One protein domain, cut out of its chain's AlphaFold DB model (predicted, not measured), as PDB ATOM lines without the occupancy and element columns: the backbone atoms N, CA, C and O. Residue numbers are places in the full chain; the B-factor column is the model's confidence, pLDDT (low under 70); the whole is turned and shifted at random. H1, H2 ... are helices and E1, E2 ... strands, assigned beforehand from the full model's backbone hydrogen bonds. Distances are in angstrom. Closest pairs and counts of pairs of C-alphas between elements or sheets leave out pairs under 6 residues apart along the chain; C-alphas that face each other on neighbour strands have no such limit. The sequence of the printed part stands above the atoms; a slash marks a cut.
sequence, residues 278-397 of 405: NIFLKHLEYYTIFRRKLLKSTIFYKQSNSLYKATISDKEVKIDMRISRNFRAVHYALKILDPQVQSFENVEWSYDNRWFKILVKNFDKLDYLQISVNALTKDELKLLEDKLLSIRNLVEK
ATOM      1  N   ASN A 278     170.261 192.034 256.520       81.25
ATOM      2  CA  ASN A 278     170.472 192.078 255.080       81.25
ATOM      3  C   ASN A 278     171.195 193.384 254.704       81.25
ATOM      4  O   ASN A 278     170.557 194.422 254.516       81.25
ATOM      5  N   ILE A 279     172.528 193.346 254.670       79.62
ATOM      6  CA  ILE A 279     173.376 194.480 254.284       79.62
ATOM      7  C   ILE A 279     173.291 194.686 252.774       79.62
ATOM      8  O   ILE A 279     173.572 193.764 252.009       79.62
ATOM      9  N   PHE A 280     172.983 195.911 252.356       83.88
ATOM     10  CA  PHE A 280     172.807 196.239 250.941       83.88
ATOM     11  C   PHE A 280     173.692 197.396 250.452       83.88
ATOM     12  O   PHE A 280     173.847 197.553 249.243       83.88
ATOM     13  N   LEU A 281     174.327 198.159 251.351       82.88
ATOM     14  CA  LEU A 281     175.421 199.069 250.995       82.88
ATOM     15  C   LEU A 281     176.478 199.109 252.105       82.88
ATOM     16  O   LEU A 281     176.152 199.262 253.282       82.88
ATOM     17  N   LYS A 282     177.750 199.007 251.720       76.12
ATOM     18  CA  LYS A 282     178.922 199.246 252.569       76.12
ATOM     19  C   LYS A 282     179.737 200.383 251.959       76.12
ATOM     20  O   LYS A 282     179.951 200.396 250.751       76.12
ATOM     21  N   HIS A 283     180.183 201.321 252.781       81.75
ATOM     22  CA  HIS A 283     181.028 202.435 252.374       81.75
ATOM     23  C   HIS A 283     182.151 202.609 253.392       81.75
ATOM     24  O   HIS A 283     181.887 202.749 254.586       81.75
ATOM     25  N   LEU A 284     183.391 202.562 252.926       59.31
ATOM     26  CA  LEU A 284     184.584 202.676 253.744       59.31
ATOM     27  C   LEU A 284     185.431 203.838 253.236       59.31
ATOM     28  O   LEU A 284     185.839 203.841 252.081       59.31
ATOM     29  N   GLU A 285     185.679 204.803 254.112       66.50
ATOM     30  CA  GLU A 285     186.420 206.025 253.824       66.50
ATOM     31  C   GLU A 285     187.737 205.986 254.596       66.50
ATOM     32  O   GLU A 285     187.740 205.993 255.833       66.50
ATOM     33  N   TYR A 286     188.854 205.983 253.876       53.75
ATOM     34  CA  TYR A 286     190.180 206.203 254.442       53.75
ATOM     35  C   TYR A 286     190.637 207.608 254.106       53.75
ATOM     36  O   TYR A 286     190.527 208.034 252.960       53.75
ATOM     37  N   TYR A 287     191.177 208.326 255.084       58.19
ATOM     38  CA  TYR A 287     191.717 209.656 254.842       58.19
ATOM     39  C   TYR A 287     192.959 209.931 255.683       58.19
ATOM     40  O   TYR A 287     193.047 209.534 256.847       58.19
ATOM     41  N   THR A 288     193.933 210.617 255.083       43.94
ATOM     42  CA  THR A 288     195.164 211.030 255.766       43.94
ATOM     43  C   THR A 288     195.092 212.512 256.099       43.94
ATOM     44  O   THR A 288     195.134 213.359 255.216       43.94
ATOM     45  N   ILE A 289     195.005 212.851 257.386       41.25
ATOM     46  CA  ILE A 289     195.023 214.247 257.849       41.25
ATOM     47  C   ILE A 289     196.176 214.404 258.837       41.25
ATOM     48  O   ILE A 289     196.247 213.682 259.828       41.25
ATOM     49  N   PHE A 290     197.093 215.345 258.586       32.88
ATOM     50  CA  PHE A 290     198.243 215.616 259.466       32.88
ATOM     51  C   PHE A 290     199.059 214.355 259.831       32.88
ATOM     52  O   PHE A 290     199.435 214.169 260.986       32.88
ATOM     53  N   ARG A 291     199.314 213.468 258.856       37.56
ATOM     54  CA  ARG A 291     199.978 212.156 259.044       37.56
ATOM     55  C   ARG A 291     199.217 211.149 259.922       37.56
ATOM     56  O   ARG A 291     199.762 210.097 260.243       37.56
ATOM     57  N   ARG A 292     197.962 211.420 260.291       38.06
ATOM     58  CA  ARG A 292     197.076 210.444 260.939       38.06
ATOM     59  C   ARG A 292     196.194 209.783 259.888       38.06
ATOM     60  O   ARG A 292     195.550 210.481 259.106       38.06
ATOM     61  N   LYS A 293     196.168 208.451 259.894       47.56
ATOM     62  CA  LYS A 293     195.227 207.648 259.110       47.56
ATOM     63  C   LYS A 293     193.919 207.558 259.881       47.56
ATOM     64  O   LYS A 293     193.909 207.125 261.033       47.56
ATOM     65  N   LEU A 294     192.844 208.001 259.255       52.16
ATOM     66  CA  LEU A 294     191.505 208.002 259.817       52.16
ATOM     67  C   LEU A 294     190.623 207.090 258.971       52.16
ATOM     68  O   LEU A 294     190.775 207.034 257.749       52.16
ATOM     69  N   LEU A 295     189.728 206.368 259.644       50.56
ATOM     70  CA  LEU A 295     188.836 205.399 259.028       50.56
ATOM     71  C   LEU A 295     187.403 205.703 259.436       50.56
ATOM     72  O   LEU A 295     187.102 205.854 260.622       50.56
ATOM     73  N   LYS A 296     186.510 205.762 258.453       66.50
ATOM     74  CA  LYS A 296     185.069 205.826 258.673       66.50
ATOM     75  C   LYS A 296     184.384 204.741 257.861       66.50
ATOM     76  O   LYS A 296     184.532 204.669 256.651       66.50
ATOM     77  N   SER A 297     183.599 203.913 258.529       64.81
ATOM     78  CA  SER A 297     182.739 202.911 257.919       64.81
ATOM     79  C   SER A 297     181.286 203.342 258.049       64.81
ATOM     80  O   SER A 297     180.827 203.709 259.128       64.81
ATOM     81  N   THR A 298     180.547 203.292 256.947       81.38
ATOM     82  CA  THR A 298     179.098 203.460 256.915       81.38
ATOM     83  C   THR A 298     178.461 202.218 256.302       81.38
ATOM     84  O   THR A 298     178.800 201.815 255.192       81.38
ATOM     85  N   ILE A 299     177.516 201.615 257.017       78.88
ATOM     86  CA  ILE A 299     176.838 200.379 256.617       78.88
ATOM     87  C   ILE A 299     175.336 200.630 256.589       78.88
ATOM     88  O   ILE A 299     174.764 201.127 257.557       78.88
ATOM     89  N   PHE A 300     174.699 200.249 255.490       84.88
ATOM     90  CA  PHE A 300     173.256 200.288 255.323       84.88
ATOM     91  C   PHE A 300     172.709 198.865 255.231       84.88
ATOM     92  O   PHE A 300     173.187 198.045 254.440       84.88
ATOM     93  N   TYR A 301     171.705 198.570 256.050       85.00
ATOM     94  CA  TYR A 301     171.132 197.233 256.166       85.00
ATOM     95  C   TYR A 301     169.630 197.279 256.434       85.00
ATOM     96  O   TYR A 301     169.078 198.288 256.880       85.00
ATOM     97  N   LYS A 302     168.956 196.176 256.110       83.00
ATOM     98  CA  LYS A 302     167.522 195.984 256.315       83.00
ATOM     99  C   LYS A 302     167.288 194.973 257.435       83.00
ATOM    100  O   LYS A 302     167.872 193.889 257.420       83.00
ATOM    101  N   GLN A 303     166.389 195.313 258.357       81.75
ATOM    102  CA  GLN A 303     165.949 194.448 259.453       81.75
ATOM    103  C   GLN A 303     164.425 194.521 259.586       81.75
ATOM    104  O   GLN A 303     163.861 195.613 259.653       81.75
ATOM    105  N   SER A 304     163.754 193.364 259.578       77.25
ATOM    106  CA  SER A 304     162.296 193.224 259.785       77.25
ATOM    107  C   SER A 304     161.420 194.187 258.960       77.25
ATOM    108  O   SER A 304     160.334 194.561 259.381       77.25
ATOM    109  N   ASN A 305     161.897 194.585 257.773       78.12
ATOM    110  CA  ASN A 305     161.284 195.530 256.828       78.12
ATOM    111  C   ASN A 305     161.575 197.035 257.010       78.12
ATOM    112  O   ASN A 305     161.101 197.844 256.215       78.12
ATOM    113  N   SER A 306     162.405 197.416 257.979       81.81
ATOM    114  CA  SER A 306     162.930 198.779 258.112       81.81
ATOM    115  C   SER A 306     164.381 198.874 257.644       81.81
ATOM    116  O   SER A 306     165.122 197.890 257.648       81.81
ATOM    117  N   LEU A 307     164.763 200.071 257.206       84.12
ATOM    118  CA  LEU A 307     166.090 200.386 256.701       84.12
ATOM    119  C   LEU A 307     166.877 201.145 257.767       84.12
ATOM    120  O   LEU A 307     166.353 202.090 258.364       84.12
ATOM    121  N   TYR A 308     168.128 200.754 257.974       84.38
ATOM    122  CA  TYR A 308     168.971 201.286 259.035       84.38
ATOM    123  C   TYR A 308     170.367 201.629 258.527       84.38
ATOM    124  O   TYR A 308     170.868 201.035 257.569       84.38
ATOM    125  N   LYS A 309     170.985 202.606 259.193       85.44
ATOM    126  CA  LYS A 309     172.356 203.063 258.984       85.44
ATOM    127  C   LYS A 309     173.164 202.814 260.251       85.44
ATOM    128  O   LYS A 309     172.732 203.151 261.351       85.44
ATOM    129  N   ALA A 310     174.366 202.288 260.076       75.19
ATOM    130  CA  ALA A 310     175.418 202.333 261.074       75.19
ATOM    131  C   ALA A 310     176.590 203.163 260.541       75.19
ATOM    132  O   ALA A 310     176.929 203.079 259.362       75.19
ATOM    133  N   THR A 311     177.204 203.963 261.404       78.44
ATOM    134  CA  THR A 311     178.421 204.719 261.127       78.44
ATOM    135  C   THR A 311     179.405 204.503 262.264       78.44
ATOM    136  O   THR A 311     179.063 204.697 263.427       78.44
ATOM    137  N   ILE A 312     180.616 204.088 261.915       63.22
ATOM    138  CA  ILE A 312     181.689 203.756 262.846       63.22
ATOM    139  C   ILE A 312     182.942 204.485 262.374       63.22
ATOM    140  O   ILE A 312     183.345 204.338 261.225       63.22
ATOM    141  N   SER A 313     183.562 205.269 263.237       64.50
ATOM    142  CA  SER A 313     184.864 205.885 263.010       64.50
ATOM    143  C   SER A 313     185.637 205.974 264.321       64.50
ATOM    144  O   SER A 313     185.154 205.557 265.373       64.50
ATOM    145  N   ASP A 314     186.827 206.562 264.270       51.81
ATOM    146  CA  ASP A 314     187.602 206.939 265.451       51.81
ATOM    147  C   ASP A 314     186.898 207.989 266.336       51.81
ATOM    148  O   ASP A 314     187.254 208.141 267.502       51.81
ATOM    149  N   LYS A 315     185.895 208.704 265.801       52.50
ATOM    150  CA  LYS A 315     185.199 209.811 266.483       52.50
ATOM    151  C   LYS A 315     183.731 209.545 266.795       52.50
ATOM    152  O   LYS A 315     183.184 210.185 267.685       52.50
ATOM    153  N   GLU A 316     183.068 208.666 266.046       58.59
ATOM    154  CA  GLU A 316     181.639 208.398 266.218       58.59
ATOM    155  C   GLU A 316     181.305 206.914 266.052       58.59
ATOM    156  O   GLU A 316     181.761 206.256 265.122       58.59
ATOM    157  N   VAL A 317     180.441 206.402 266.932       61.97
ATOM    158  CA  VAL A 317     179.781 205.103 266.765       61.97
ATOM    159  C   VAL A 317     178.279 205.333 266.879       61.97
ATOM    160  O   VAL A 317     177.761 205.594 267.960       61.97
ATOM    161  N   LYS A 318     177.574 205.255 265.750       70.50
ATOM    162  CA  LYS A 318     176.113 205.365 265.653       70.50
ATOM    163  C   LYS A 318     175.582 204.114 264.980       70.50
ATOM    164  O   LYS A 318     176.025 203.777 263.888       70.50
ATOM    165  N   ILE A 319     174.655 203.412 265.616       74.12
ATOM    166  CA  ILE A 319     174.099 202.151 265.111       74.12
ATOM    167  C   ILE A 319     172.569 202.226 265.174       74.12
ATOM    168  O   ILE A 319     172.030 203.076 265.878       74.12
ATOM    169  N   ASP A 320     171.887 201.394 264.388       78.06
ATOM    170  CA  ASP A 320     170.425 201.313 264.287       78.06
ATOM    171  C   ASP A 320     169.736 202.656 263.977       78.06
ATOM    172  O   ASP A 320     168.576 202.884 264.321       78.06
ATOM    173  N   MET A 321     170.416 203.558 263.256       79.00
ATOM    174  CA  MET A 321     169.804 204.814 262.823       79.00
ATOM    175  C   MET A 321     168.784 204.537 261.723       79.00
ATOM    176  O   MET A 321     169.156 204.191 260.599       79.00
ATOM    177  N   ARG A 322     167.496 204.705 262.026       83.50
ATOM    178  CA  ARG A 322     166.419 204.507 261.053       83.50
ATOM    179  C   ARG A 322     166.564 205.471 259.875       83.50
ATOM    180  O   ARG A 322     166.762 206.670 260.052       83.50
ATOM    181  N   ILE A 323     166.421 204.937 258.670       82.06
ATOM    182  CA  ILE A 323     166.465 205.698 257.422       82.06
ATOM    183  C   ILE A 323     165.046 205.815 256.859       82.06
ATOM    184  O   ILE A 323     164.182 204.971 257.108       82.06
ATOM    185  N   SER A 324     164.813 206.865 256.071       75.75
ATOM    186  CA  SER A 324     163.626 206.985 255.223       75.75
ATOM    187  C   SER A 324     163.410 205.738 254.355       75.75
ATOM    188  O   SER A 324     164.360 205.131 253.855       75.75
ATOM    189  N   ARG A 325     162.136 205.403 254.114       69.75
ATOM    190  CA  ARG A 325     161.722 204.310 253.220       69.75
ATOM    191  C   ARG A 325     162.163 204.517 251.763       69.75
ATOM    192  O   ARG A 325     162.272 203.539 251.039       69.75
ATOM    193  N   ASN A 326     162.466 205.753 251.355       71.94
ATOM    194  CA  ASN A 326     162.786 206.109 249.963       71.94
ATOM    195  C   ASN A 326     164.293 206.120 249.650       71.94
ATOM    196  O   ASN A 326     164.723 206.718 248.661       71.94
ATOM    197  N   PHE A 327     165.129 205.526 250.502       81.25
ATOM    198  CA  PHE A 327     166.570 205.485 250.264       81.25
ATOM    199  C   PHE A 327     166.914 204.602 249.061       81.25
ATOM    200  O   PHE A 327     166.467 203.460 248.978       81.25
ATOM    201  N   ARG A 328     167.778 205.111 248.175       80.62
ATOM    202  CA  ARG A 328     168.351 204.339 247.070       80.62
ATOM    203  C   ARG A 328     169.868 204.346 247.143       80.62
ATOM    204  O   ARG A 328     170.481 205.411 247.242       80.62
ATOM    205  N   ALA A 329     170.458 203.159 247.047       84.00
ATOM    206  CA  ALA A 329     171.904 202.973 247.068       84.00
ATOM    207  C   ALA A 329     172.595 203.727 245.919       84.00
ATOM    208  O   ALA A 329     173.597 204.402 246.148       84.00
ATOM    209  N   VAL A 330     172.003 203.697 244.719       81.44
ATOM    210  CA  VAL A 330     172.528 204.399 243.538       81.44
ATOM    211  C   VAL A 330     172.638 205.910 243.764       81.44
ATOM    212  O   VAL A 330     173.681 206.491 243.497       81.44
ATOM    213  N   HIS A 331     171.625 206.561 244.348       82.12
ATOM    214  CA  HIS A 331     171.664 208.005 244.600       82.12
ATOM    215  C   HIS A 331     172.735 208.384 245.624       82.12
ATOM    216  O   HIS A 331     173.344 209.447 245.521       82.12
ATOM    217  N   TYR A 332     172.968 207.525 246.620       83.31
ATOM    218  CA  TYR A 332     174.052 207.721 247.576       83.31
ATOM    219  C   TYR A 332     175.419 207.624 246.883       83.31
ATOM    220  O   TYR A 332     176.256 208.506 247.063       83.31
ATOM    221  N   ALA A 333     175.612 206.607 246.039       78.25
ATOM    222  CA  ALA A 333     176.841 206.427 245.274       78.25
ATOM    223  C   ALA A 333     177.087 207.576 244.282       78.25
ATOM    224  O   ALA A 333     178.185 208.122 244.240       78.25
ATOM    225  N   LEU A 334     176.064 208.024 243.549       78.81
ATOM    226  CA  LEU A 334     176.180 209.126 242.587       78.81
ATOM    227  C   LEU A 334     176.568 210.460 243.239       78.81
ATOM    228  O   LEU A 334     177.288 211.238 242.623       78.81
ATOM    229  N   LYS A 335     176.144 210.716 244.485       77.56
ATOM    230  CA  LYS A 335     176.592 211.893 245.253       77.56
ATOM    231  C   LYS A 335     178.081 211.844 245.588       77.56
ATOM    232  O   LYS A 335     178.726 212.885 245.650       77.56
ATOM    233  N   ILE A 336     178.614 210.651 245.840       77.19
ATOM    234  CA  ILE A 336     180.050 210.455 246.079       77.19
ATOM    235  C   ILE A 336     180.814 210.607 244.758       77.19
ATOM    236  O   ILE A 336     181.862 211.237 244.715       77.19
ATOM    237  N   LEU A 337     180.238 210.119 243.663       73.44
ATOM    238  CA  LEU A 337     180.796 210.177 242.313       73.44
ATOM    239  C   LEU A 337     180.511 211.503 241.577       73.44
ATOM    240  O   LEU A 337     180.512 211.541 240.347       73.44
ATOM    241  N   ASP A 338     180.241 212.602 242.283       74.19
ATOM    242  CA  ASP A 338     179.940 213.884 241.641       74.19
ATOM    243  C   ASP A 338     181.228 214.674 241.297       74.19
ATOM    244  O   ASP A 338     181.885 215.193 242.204       74.19
ATOM    245  N   PRO A 339     181.587 214.840 240.003       60.88
ATOM    246  CA  PRO A 339     182.780 215.580 239.573       60.88
ATOM    247  C   PRO A 339     182.712 217.092 239.807       60.88
ATOM    248  O   PRO A 339     183.720 217.781 239.651       60.88
ATOM    249  N   GLN A 340     181.544 217.642 240.146       57.50
ATOM    250  CA  GLN A 340     181.451 219.039 240.574       57.50
ATOM    251  C   GLN A 340     181.912 219.212 242.024       57.50
ATOM    252  O   GLN A 340     182.386 220.288 242.398       57.50
ATOM    253  N   VAL A 341     181.803 218.144 242.815       53.19
ATOM    254  CA  VAL A 341     182.087 218.118 244.251       53.19
ATOM    255  C   VAL A 341     183.471 217.533 244.537       53.19
ATOM    256  O   VAL A 341     184.130 217.977 245.473       53.19
ATOM    257  N   GLN A 342     183.928 216.565 243.736       59.28
ATOM    258  CA  GLN A 342     185.168 215.825 243.975       59.28
ATOM    259  C   GLN A 342     186.110 215.839 242.764       59.28
ATOM    260  O   GLN A 342     185.682 215.881 241.609       59.28
ATOM    261  N   SER A 343     187.411 215.792 243.046       58.19
ATOM    262  CA  SER A 343     188.467 215.596 242.049       58.19
ATOM    263  C   SER A 343     188.943 214.157 242.112       58.19
ATOM    264  O   SER A 343     189.308 213.692 243.188       58.19
ATOM    265  N   PHE A 344     188.957 213.488 240.963       63.12
ATOM    266  CA  PHE A 344     189.283 212.071 240.851       63.12
ATOM    267  C   PHE A 344     190.709 211.867 240.339       63.12
ATOM    268  O   PHE A 344     191.080 212.455 239.322       63.12
ATOM    269  N   GLU A 345     191.490 211.037 241.033       58.25
ATOM    270  CA  GLU A 345     192.793 210.543 240.557       58.25
ATOM    271  C   GLU A 345     192.671 209.160 239.929       58.25
ATOM    272  O   GLU A 345     193.360 208.852 238.963       58.25
ATOM    273  N   ASN A 346     191.812 208.317 240.499       67.31
ATOM    274  CA  ASN A 346     191.513 206.997 239.971       67.31
ATOM    275  C   ASN A 346     190.080 206.600 240.341       67.31
ATOM    276  O   ASN A 346     189.603 206.898 241.440       67.31
ATOM    277  N   VAL A 347     189.418 205.905 239.424       75.44
ATOM    278  CA  VAL A 347     188.153 205.226 239.667       75.44
ATOM    279  C   VAL A 347     188.198 203.843 239.030       75.44
ATOM    280  O   VAL A 347     188.416 203.693 237.829       75.44
ATOM    281  N   GLU A 348     187.955 202.828 239.846       73.62
ATOM    282  CA  GLU A 348     187.898 201.434 239.427       73.62
ATOM    283  C   GLU A 348     186.600 200.819 239.928       73.62
ATOM    284  O   GLU A 348     186.108 201.147 241.010       73.62
ATOM    285  N   TRP A 349     186.027 199.912 239.147       87.31
ATOM    286  CA  TRP A 349     184.867 199.157 239.584       87.31
ATOM    287  C   TRP A 349     184.917 197.727 239.070       87.31
ATOM    288  O   TRP A 349     185.543 197.414 238.060       87.31
ATOM    289  N   SER A 350     184.268 196.847 239.816       79.75
ATOM    290  CA  SER A 350     184.109 195.431 239.499       79.75
ATOM    291  C   SER A 350     182.786 194.949 240.068       79.75
ATOM    292  O   SER A 350     182.189 195.605 240.921       79.75
ATOM    293  N   TYR A 351     182.325 193.787 239.637       85.12
ATOM    294  CA  TYR A 351     181.166 193.155 240.242       85.12
ATOM    295  C   TYR A 351     181.417 191.664 240.440       85.12
ATOM    296  O   TYR A 351     182.169 191.035 239.700       85.12
ATOM    297  N   ASP A 352     180.807 191.115 241.482       82.19
ATOM    298  CA  ASP A 352     180.678 189.679 241.706       82.19
ATOM    299  C   ASP A 352     179.192 189.319 241.850       82.19
ATOM    300  O   ASP A 352     178.319 190.186 241.776       82.19
ATOM    301  N   ASN A 353     178.882 188.042 242.090       78.19
ATOM    302  CA  ASN A 353     177.498 187.559 242.203       78.19
ATOM    303  C   ASN A 353     176.681 188.235 243.324       78.19
ATOM    304  O   ASN A 353     175.475 188.023 243.419       78.19
ATOM    305  N   ARG A 354     177.316 189.004 244.216       79.50
ATOM    306  CA  ARG A 354     176.676 189.623 245.377       79.50
ATOM    307  C   ARG A 354     176.835 191.140 245.417       79.50
ATOM    308  O   ARG A 354     175.925 191.812 245.911       79.50
ATOM    309  N   TRP A 355     177.951 191.677 244.936       80.88
ATOM    310  CA  TRP A 355     178.346 193.072 245.104       80.88
ATOM    311  C   TRP A 355     178.795 193.715 243.798       80.88
ATOM    312  O   TRP A 355     179.672 193.195 243.119       80.88
ATOM    313  N   PHE A 356     178.291 194.916 243.542       85.75
ATOM    314  CA  PHE A 356     178.930 195.906 242.689       85.75
ATOM    315  C   PHE A 356     179.890 196.742 243.549       85.75
ATOM    316  O   PHE A 356     179.472 197.356 244.535       85.75
ATOM    317  N   LYS A 357     181.182 196.721 243.229       77.50
ATOM    318  CA  LYS A 357     182.272 197.304 244.019       77.50
ATOM    319  C   LYS A 357     182.874 198.488 243.278       77.50
ATOM    320  O   LYS A 357     183.196 198.363 242.103       77.50
ATOM    321  N   ILE A 358     183.072 199.600 243.976       80.44
ATOM    322  CA  ILE A 358     183.665 200.825 243.436       80.44
ATOM    323  C   ILE A 358     184.803 201.248 244.355       80.44
ATOM    324  O   ILE A 358     184.615 201.343 245.568       80.44
ATOM    325  N   LEU A 359     185.962 201.519 243.774       68.56
ATOM    326  CA  LEU A 359     187.101 202.126 244.438       68.56
ATOM    327  C   LEU A 359     187.349 203.497 243.816       68.56
ATOM    328  O   LEU A 359     187.493 203.620 242.601       68.56
ATOM    329  N   VAL A 360     187.402 204.524 244.654       67.69
ATOM    330  CA  VAL A 360     187.632 205.906 244.233       67.69
ATOM    331  C   VAL A 360     188.799 206.468 245.028       67.69
ATOM    332  O   VAL A 360     188.770 206.462 246.259       67.69
ATOM    333  N   LYS A 361     189.825 206.967 244.337       62.59
ATOM    334  CA  LYS A 361     190.966 207.647 244.959       62.59
ATOM    335  C   LYS A 361     190.955 209.127 244.602       62.59
ATOM    336  O   LYS A 361     191.023 209.473 243.423       62.59
ATOM    337  N   ASN A 362     190.951 209.967 245.637       63.16
ATOM    338  CA  ASN A 362     190.921 211.423 245.542       63.16
ATOM    339  C   ASN A 362     191.947 212.024 246.512       63.16
ATOM    340  O   ASN A 362     191.661 212.139 247.706       63.16
ATOM    341  N   PHE A 363     193.115 212.439 246.016       62.94
ATOM    342  CA  PHE A 363     194.194 213.003 246.835       62.94
ATOM    343  C   PHE A 363     194.500 212.136 248.074       62.94
ATOM    344  O   PHE A 363     194.955 210.998 247.958       62.94
ATOM    345  N   ASP A 364     194.196 212.657 249.268       54.41
ATOM    346  CA  ASP A 364     194.431 212.018 250.564       54.41
ATOM    347  C   ASP A 364     193.271 211.121 251.034       54.41
ATOM    348  O   ASP A 364     193.312 210.632 252.167       54.41
ATOM    349  N   LYS A 365     192.231 210.925 250.207       58.84
ATOM    350  CA  LYS A 365     191.031 210.132 250.507       58.84
ATOM    351  C   LYS A 365     190.893 208.928 249.570       58.84
ATOM    352  O   LYS A 365     191.032 209.050 248.354       58.84
ATOM    353  N   LEU A 366     190.562 207.775 250.143       55.69
ATOM    354  CA  LEU A 366     190.202 206.555 249.426       55.69
ATOM    355  C   LEU A 366     188.806 206.111 249.870       55.69
ATOM    356  O   LEU A 366     188.605 205.794 251.043       55.69
ATOM    357  N   ASP A 367     187.868 206.073 248.930       66.81
ATOM    358  CA  ASP A 367     186.505 205.599 249.147       66.81
ATOM    359  C   ASP A 367     186.330 204.214 248.518       66.81
ATOM    360  O   ASP A 367     186.593 204.003 247.333       66.81
ATOM    361  N   TYR A 368     185.862 203.259 249.318       66.62
ATOM    362  CA  TYR A 368     185.516 201.914 248.879       66.62
ATOM    363  C   TYR A 368     184.035 201.649 249.128       66.62
ATOM    364  O   TYR A 368     183.577 201.586 250.273       66.62
ATOM    365  N   LEU A 369     183.273 201.495 248.049       78.88
ATOM    366  CA  LEU A 369     181.845 201.220 248.084       78.88
ATOM    367  C   LEU A 369     181.559 199.797 247.626       78.88
ATOM    368  O   LEU A 369     182.104 199.325 246.633       78.88
ATOM    369  N   GLN A 370     180.638 199.132 248.316       78.31
ATOM    370  CA  GLN A 370     180.043 197.879 247.873       78.31
ATOM    371  C   GLN A 370     178.528 198.007 247.950       78.31
ATOM    372  O   GLN A 370     177.970 198.210 249.028       78.31
ATOM    373  N   ILE A 371     177.858 197.875 246.814       87.75
ATOM    374  CA  ILE A 371     176.402 197.914 246.706       87.75
ATOM    375  C   ILE A 371     175.933 196.513 246.351       87.75
ATOM    376  O   ILE A 371     176.501 195.881 245.463       87.75
ATOM    377  N   SER A 372     174.937 195.987 247.059       87.50
ATOM    378  CA  SER A 372     174.409 194.672 246.707       87.50
ATOM    379  C   SER A 372     173.784 194.731 245.316       87.50
ATOM    380  O   SER A 372     173.018 195.649 245.033       87.50
ATOM    381  N   VAL A 373     174.066 193.740 244.468       86.50
ATOM    382  CA  VAL A 373     173.495 193.674 243.108       86.50
ATOM    383  C   VAL A 373     171.963 193.680 243.157       86.50
ATOM    384  O   VAL A 373     171.319 194.374 242.384       86.50
ATOM    385  N   ASN A 374     171.374 193.019 244.157       86.31
ATOM    386  CA  ASN A 374     169.921 192.977 244.364       86.31
ATOM    387  C   ASN A 374     169.322 194.310 244.851       86.31
ATOM    388  O   ASN A 374     168.105 194.427 244.974       86.31
ATOM    389  N   ALA A 375     170.161 195.291 245.189       85.94
ATOM    390  CA  ALA A 375     169.743 196.629 245.596       85.94
ATOM    391  C   ALA A 375     169.782 197.646 244.444       85.94
ATOM    392  O   ALA A 375     169.525 198.825 244.686       85.94
ATOM    393  N   LEU A 376     170.119 197.199 243.230       87.69
ATOM    394  CA  LEU A 376     170.151 198.002 242.014       87.69
ATOM    395  C   LEU A 376     169.186 197.403 240.991       87.69
ATOM    396  O   LEU A 376     169.195 196.198 240.739       87.69
ATOM    397  N   THR A 377     168.365 198.243 240.367       91.56
ATOM    398  CA  THR A 377     167.676 197.832 239.137       91.56
ATOM    399  C   THR A 377     168.670 197.770 237.971       91.56
ATOM    400  O   THR A 377     169.768 198.326 238.049       91.56
ATOM    401  N   LYS A 378     168.290 197.129 236.857       90.12
ATOM    402  CA  LYS A 378     169.117 197.118 235.634       90.12
ATOM    403  C   LYS A 378     169.437 198.537 235.145       90.12
ATOM    404  O   LYS A 378     170.572 198.806 234.763       90.12
ATOM    405  N   ASP A 379     168.463 199.442 235.218       90.88
ATOM    406  CA  ASP A 379     168.641 200.840 234.813       90.88
ATOM    407  C   ASP A 379     169.549 201.606 235.780       90.88
ATOM    408  O   ASP A 379     170.387 202.393 235.349       90.88
ATOM    409  N   GLU A 380     169.426 201.362 237.088       89.81
ATOM    410  CA  GLU A 380     170.286 201.987 238.100       89.81
ATOM    411  C   GLU A 380     171.734 201.497 238.000       89.81
ATOM    412  O   GLU A 380     172.658 202.292 238.177       89.81
ATOM    413  N   LEU A 381     171.936 200.216 237.681       90.44
ATOM    414  CA  LEU A 381     173.254 199.656 237.397       90.44
ATOM    415  C   LEU A 381     173.871 200.318 236.162       90.44
ATOM    416  O   LEU A 381     174.981 200.838 236.247       90.44
ATOM    417  N   LYS A 382     173.127 200.377 235.051       88.88
ATOM    418  CA  LYS A 382     173.588 201.014 233.812       88.88
ATOM    419  C   LYS A 382     173.937 202.489 234.025       88.88
ATOM    420  O   LYS A 382     175.003 202.937 233.617       88.88
ATOM    421  N   LEU A 383     173.084 203.233 234.731       87.94
ATOM    422  CA  LEU A 383     173.331 204.637 235.076       87.94
ATOM    423  C   LEU A 383     174.636 204.819 235.864       87.94
ATOM    424  O   LEU A 383     175.381 205.776 235.645       87.94
ATOM    425  N   LEU A 384     174.895 203.922 236.814       86.50
ATOM    426  CA  LEU A 384     176.104 203.949 237.627       86.50
ATOM    427  C   LEU A 384     177.348 203.672 236.768       86.50
ATOM    428  O   LEU A 384     178.338 204.390 236.895       86.50
ATOM    429  N   GLU A 385     177.286 202.689 235.871       90.81
ATOM    430  CA  GLU A 385     178.369 202.358 234.936       90.81
ATOM    431  C   GLU A 385     178.663 203.499 233.957       90.81
ATOM    432  O   GLU A 385     179.820 203.897 233.820       90.81
ATOM    433  N   ASP A 386     177.631 204.094 233.354       87.75
ATOM    434  CA  ASP A 386     177.773 205.244 232.455       87.75
ATOM    435  C   ASP A 386     178.461 206.418 233.172       87.75
ATOM    436  O   ASP A 386     179.360 207.076 232.629       87.75
ATOM    437  N   LYS A 387     178.089 206.662 234.437       86.12
ATOM    438  CA  LYS A 387     178.721 207.696 235.264       86.12
ATOM    439  C   LYS A 387     180.186 207.375 235.556       86.12
ATOM    440  O   LYS A 387     181.029 208.264 235.440       86.12
ATOM    441  N   LEU A 388     180.496 206.136 235.931       86.75
ATOM    442  CA  LEU A 388     181.860 205.694 236.226       86.75
ATOM    443  C   LEU A 388     182.762 205.780 234.991       86.75
ATOM    444  O   LEU A 388     183.879 206.286 235.087       86.75
ATOM    445  N   LEU A 389     182.253 205.390 233.821       87.06
ATOM    446  CA  LEU A 389     182.962 205.509 232.550       87.06
ATOM    447  C   LEU A 389     183.239 206.975 232.194       87.06
ATOM    448  O   LEU A 389     184.355 207.325 231.811       87.06
ATOM    449  N   SER A 390     182.252 207.857 232.379       81.06
ATOM    450  CA  SER A 390     182.430 209.301 232.200       81.06
ATOM    451  C   SER A 390     183.534 209.860 233.106       81.06
ATOM    452  O   SER A 390     184.393 210.609 232.637       81.06
ATOM    453  N   ILE A 391     183.558 209.463 234.382       77.12
ATOM    454  CA  ILE A 391     184.589 209.892 235.336       77.12
ATOM    455  C   ILE A 391     185.958 209.354 234.930       77.12
ATOM    456  O   ILE A 391     186.909 210.131 234.874       77.12
ATOM    457  N   ARG A 392     186.069 208.067 234.590       79.38
ATOM    458  CA  ARG A 392     187.328 207.462 234.141       79.38
ATOM    459  C   ARG A 392     187.904 208.195 232.930       79.38
ATOM    460  O   ARG A 392     189.065 208.587 232.950       79.38
ATOM    461  N   ASN A 393     187.070 208.494 231.936       74.06
ATOM    462  CA  ASN A 393     187.475 209.268 230.761       74.06
ATOM    463  C   ASN A 393     187.954 210.685 231.123       74.06
ATOM    464  O   ASN A 393     188.876 211.212 230.499       74.06
ATOM    465  N   LEU A 394     187.336 211.332 232.119       68.50
ATOM    466  CA  LEU A 394     187.782 212.637 232.619       68.50
ATOM    467  C   LEU A 394     189.140 212.550 233.325       68.50
ATOM    468  O   LEU A 394     189.957 213.453 233.157       68.50
ATOM    469  N   VAL A 395     189.374 211.489 234.099       61.69
ATOM    470  CA  VAL A 395     190.652 211.221 234.772       61.69
ATOM    471  C   VAL A 395     191.753 210.982 233.738       61.69
ATOM    472  O   VAL A 395     192.780 211.653 233.771       61.69
ATOM    473  N   GLU A 396     191.515 210.103 232.763       62.16
ATOM    474  CA  GLU A 396     192.496 209.748 231.731       62.16
ATOM    475  C   GLU A 396     192.880 210.945 230.846       62.16
ATOM    476  O   GLU A 396     194.055 211.127 230.537       62.16
ATOM    477  N   LYS A 397     191.928 211.828 230.507       57.19
ATOM    478  CA  LYS A 397     192.206 213.065 229.748       57.19
ATOM    479  C   LYS A 397     193.068 214.084 230.503       57.19
ATOM    480  O   LYS A 397     193.660 214.950 229.863       57.19
TER     481      LYS A 397
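This is residues 278 to 397 of the 405 residues of a protein of Thermoprotei archaeon (UniProt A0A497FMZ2). One twisted sheet of seven strands has two helices, H1 and H2, over one face, while the other face is bare. H2, the longer helix, covers the E6 and E5 end, H1 is over E7, and no helix covers E4 and E3. The printed part has 120 residues with two named helices and seven named strands, which follow each other along the chain as E1 E2 E3 E4 H1 E5 E6 E7 H2. The antiparallel sheet runs E4 E3 E2 E1 E7 E6 E5; the class is mixed, and the whole is compact, with a radius of gyration of the C-alphas of 14.8 A and spans of 47 by 40 by 26 A.

Find C-alpha 278 at (170.472, 192.078, 255.080); E1 runs from there to 289, 33.2 A. Next come E2, residues 292 to 303, 35.0 A; E3, 306 to 313; E4, 317 to 322; H1, 329 to 336; E5, 346 to 351; E6, 355 to 362; and E7, 365 to 372. H2, 378 to 397, spans 28.7 A and ends at C-alpha 397, (192.206, 213.065, 229.748).

E1 to E4 and E5 to E7 are two meanders, each strand the antiparallel neighbour of the one before. E1 of the one and E7 of the other are antiparallel neighbours: look at N 284 and O 368, within hydrogen-bond range at 2.8 A. H1 is on the sheet at a height of 9.4 A, along E7; C-alphas 329 and 371 are their closest, 6.8 A. H2, on the same face, lies over E6 and E5; C-alphas 347 and 392 are the closest of E5 and H2, 6.0 A. With residues 380 to 387 alone H2 touches H1, closest at C-alphas 330 and 380, 6.4 A, a shallow tilt of 18 degrees, the same way. In H1 and H2 every O i to N i+4 pair is within hydrogen-bond range.

The farthest C-alphas, 304 and 397, are 46.8 A apart. The printed part has no cut and no long link. Mean pLDDT of the printed part is 73.3; 43 residues are under 70, among them 284 to 297 and 359 to 368.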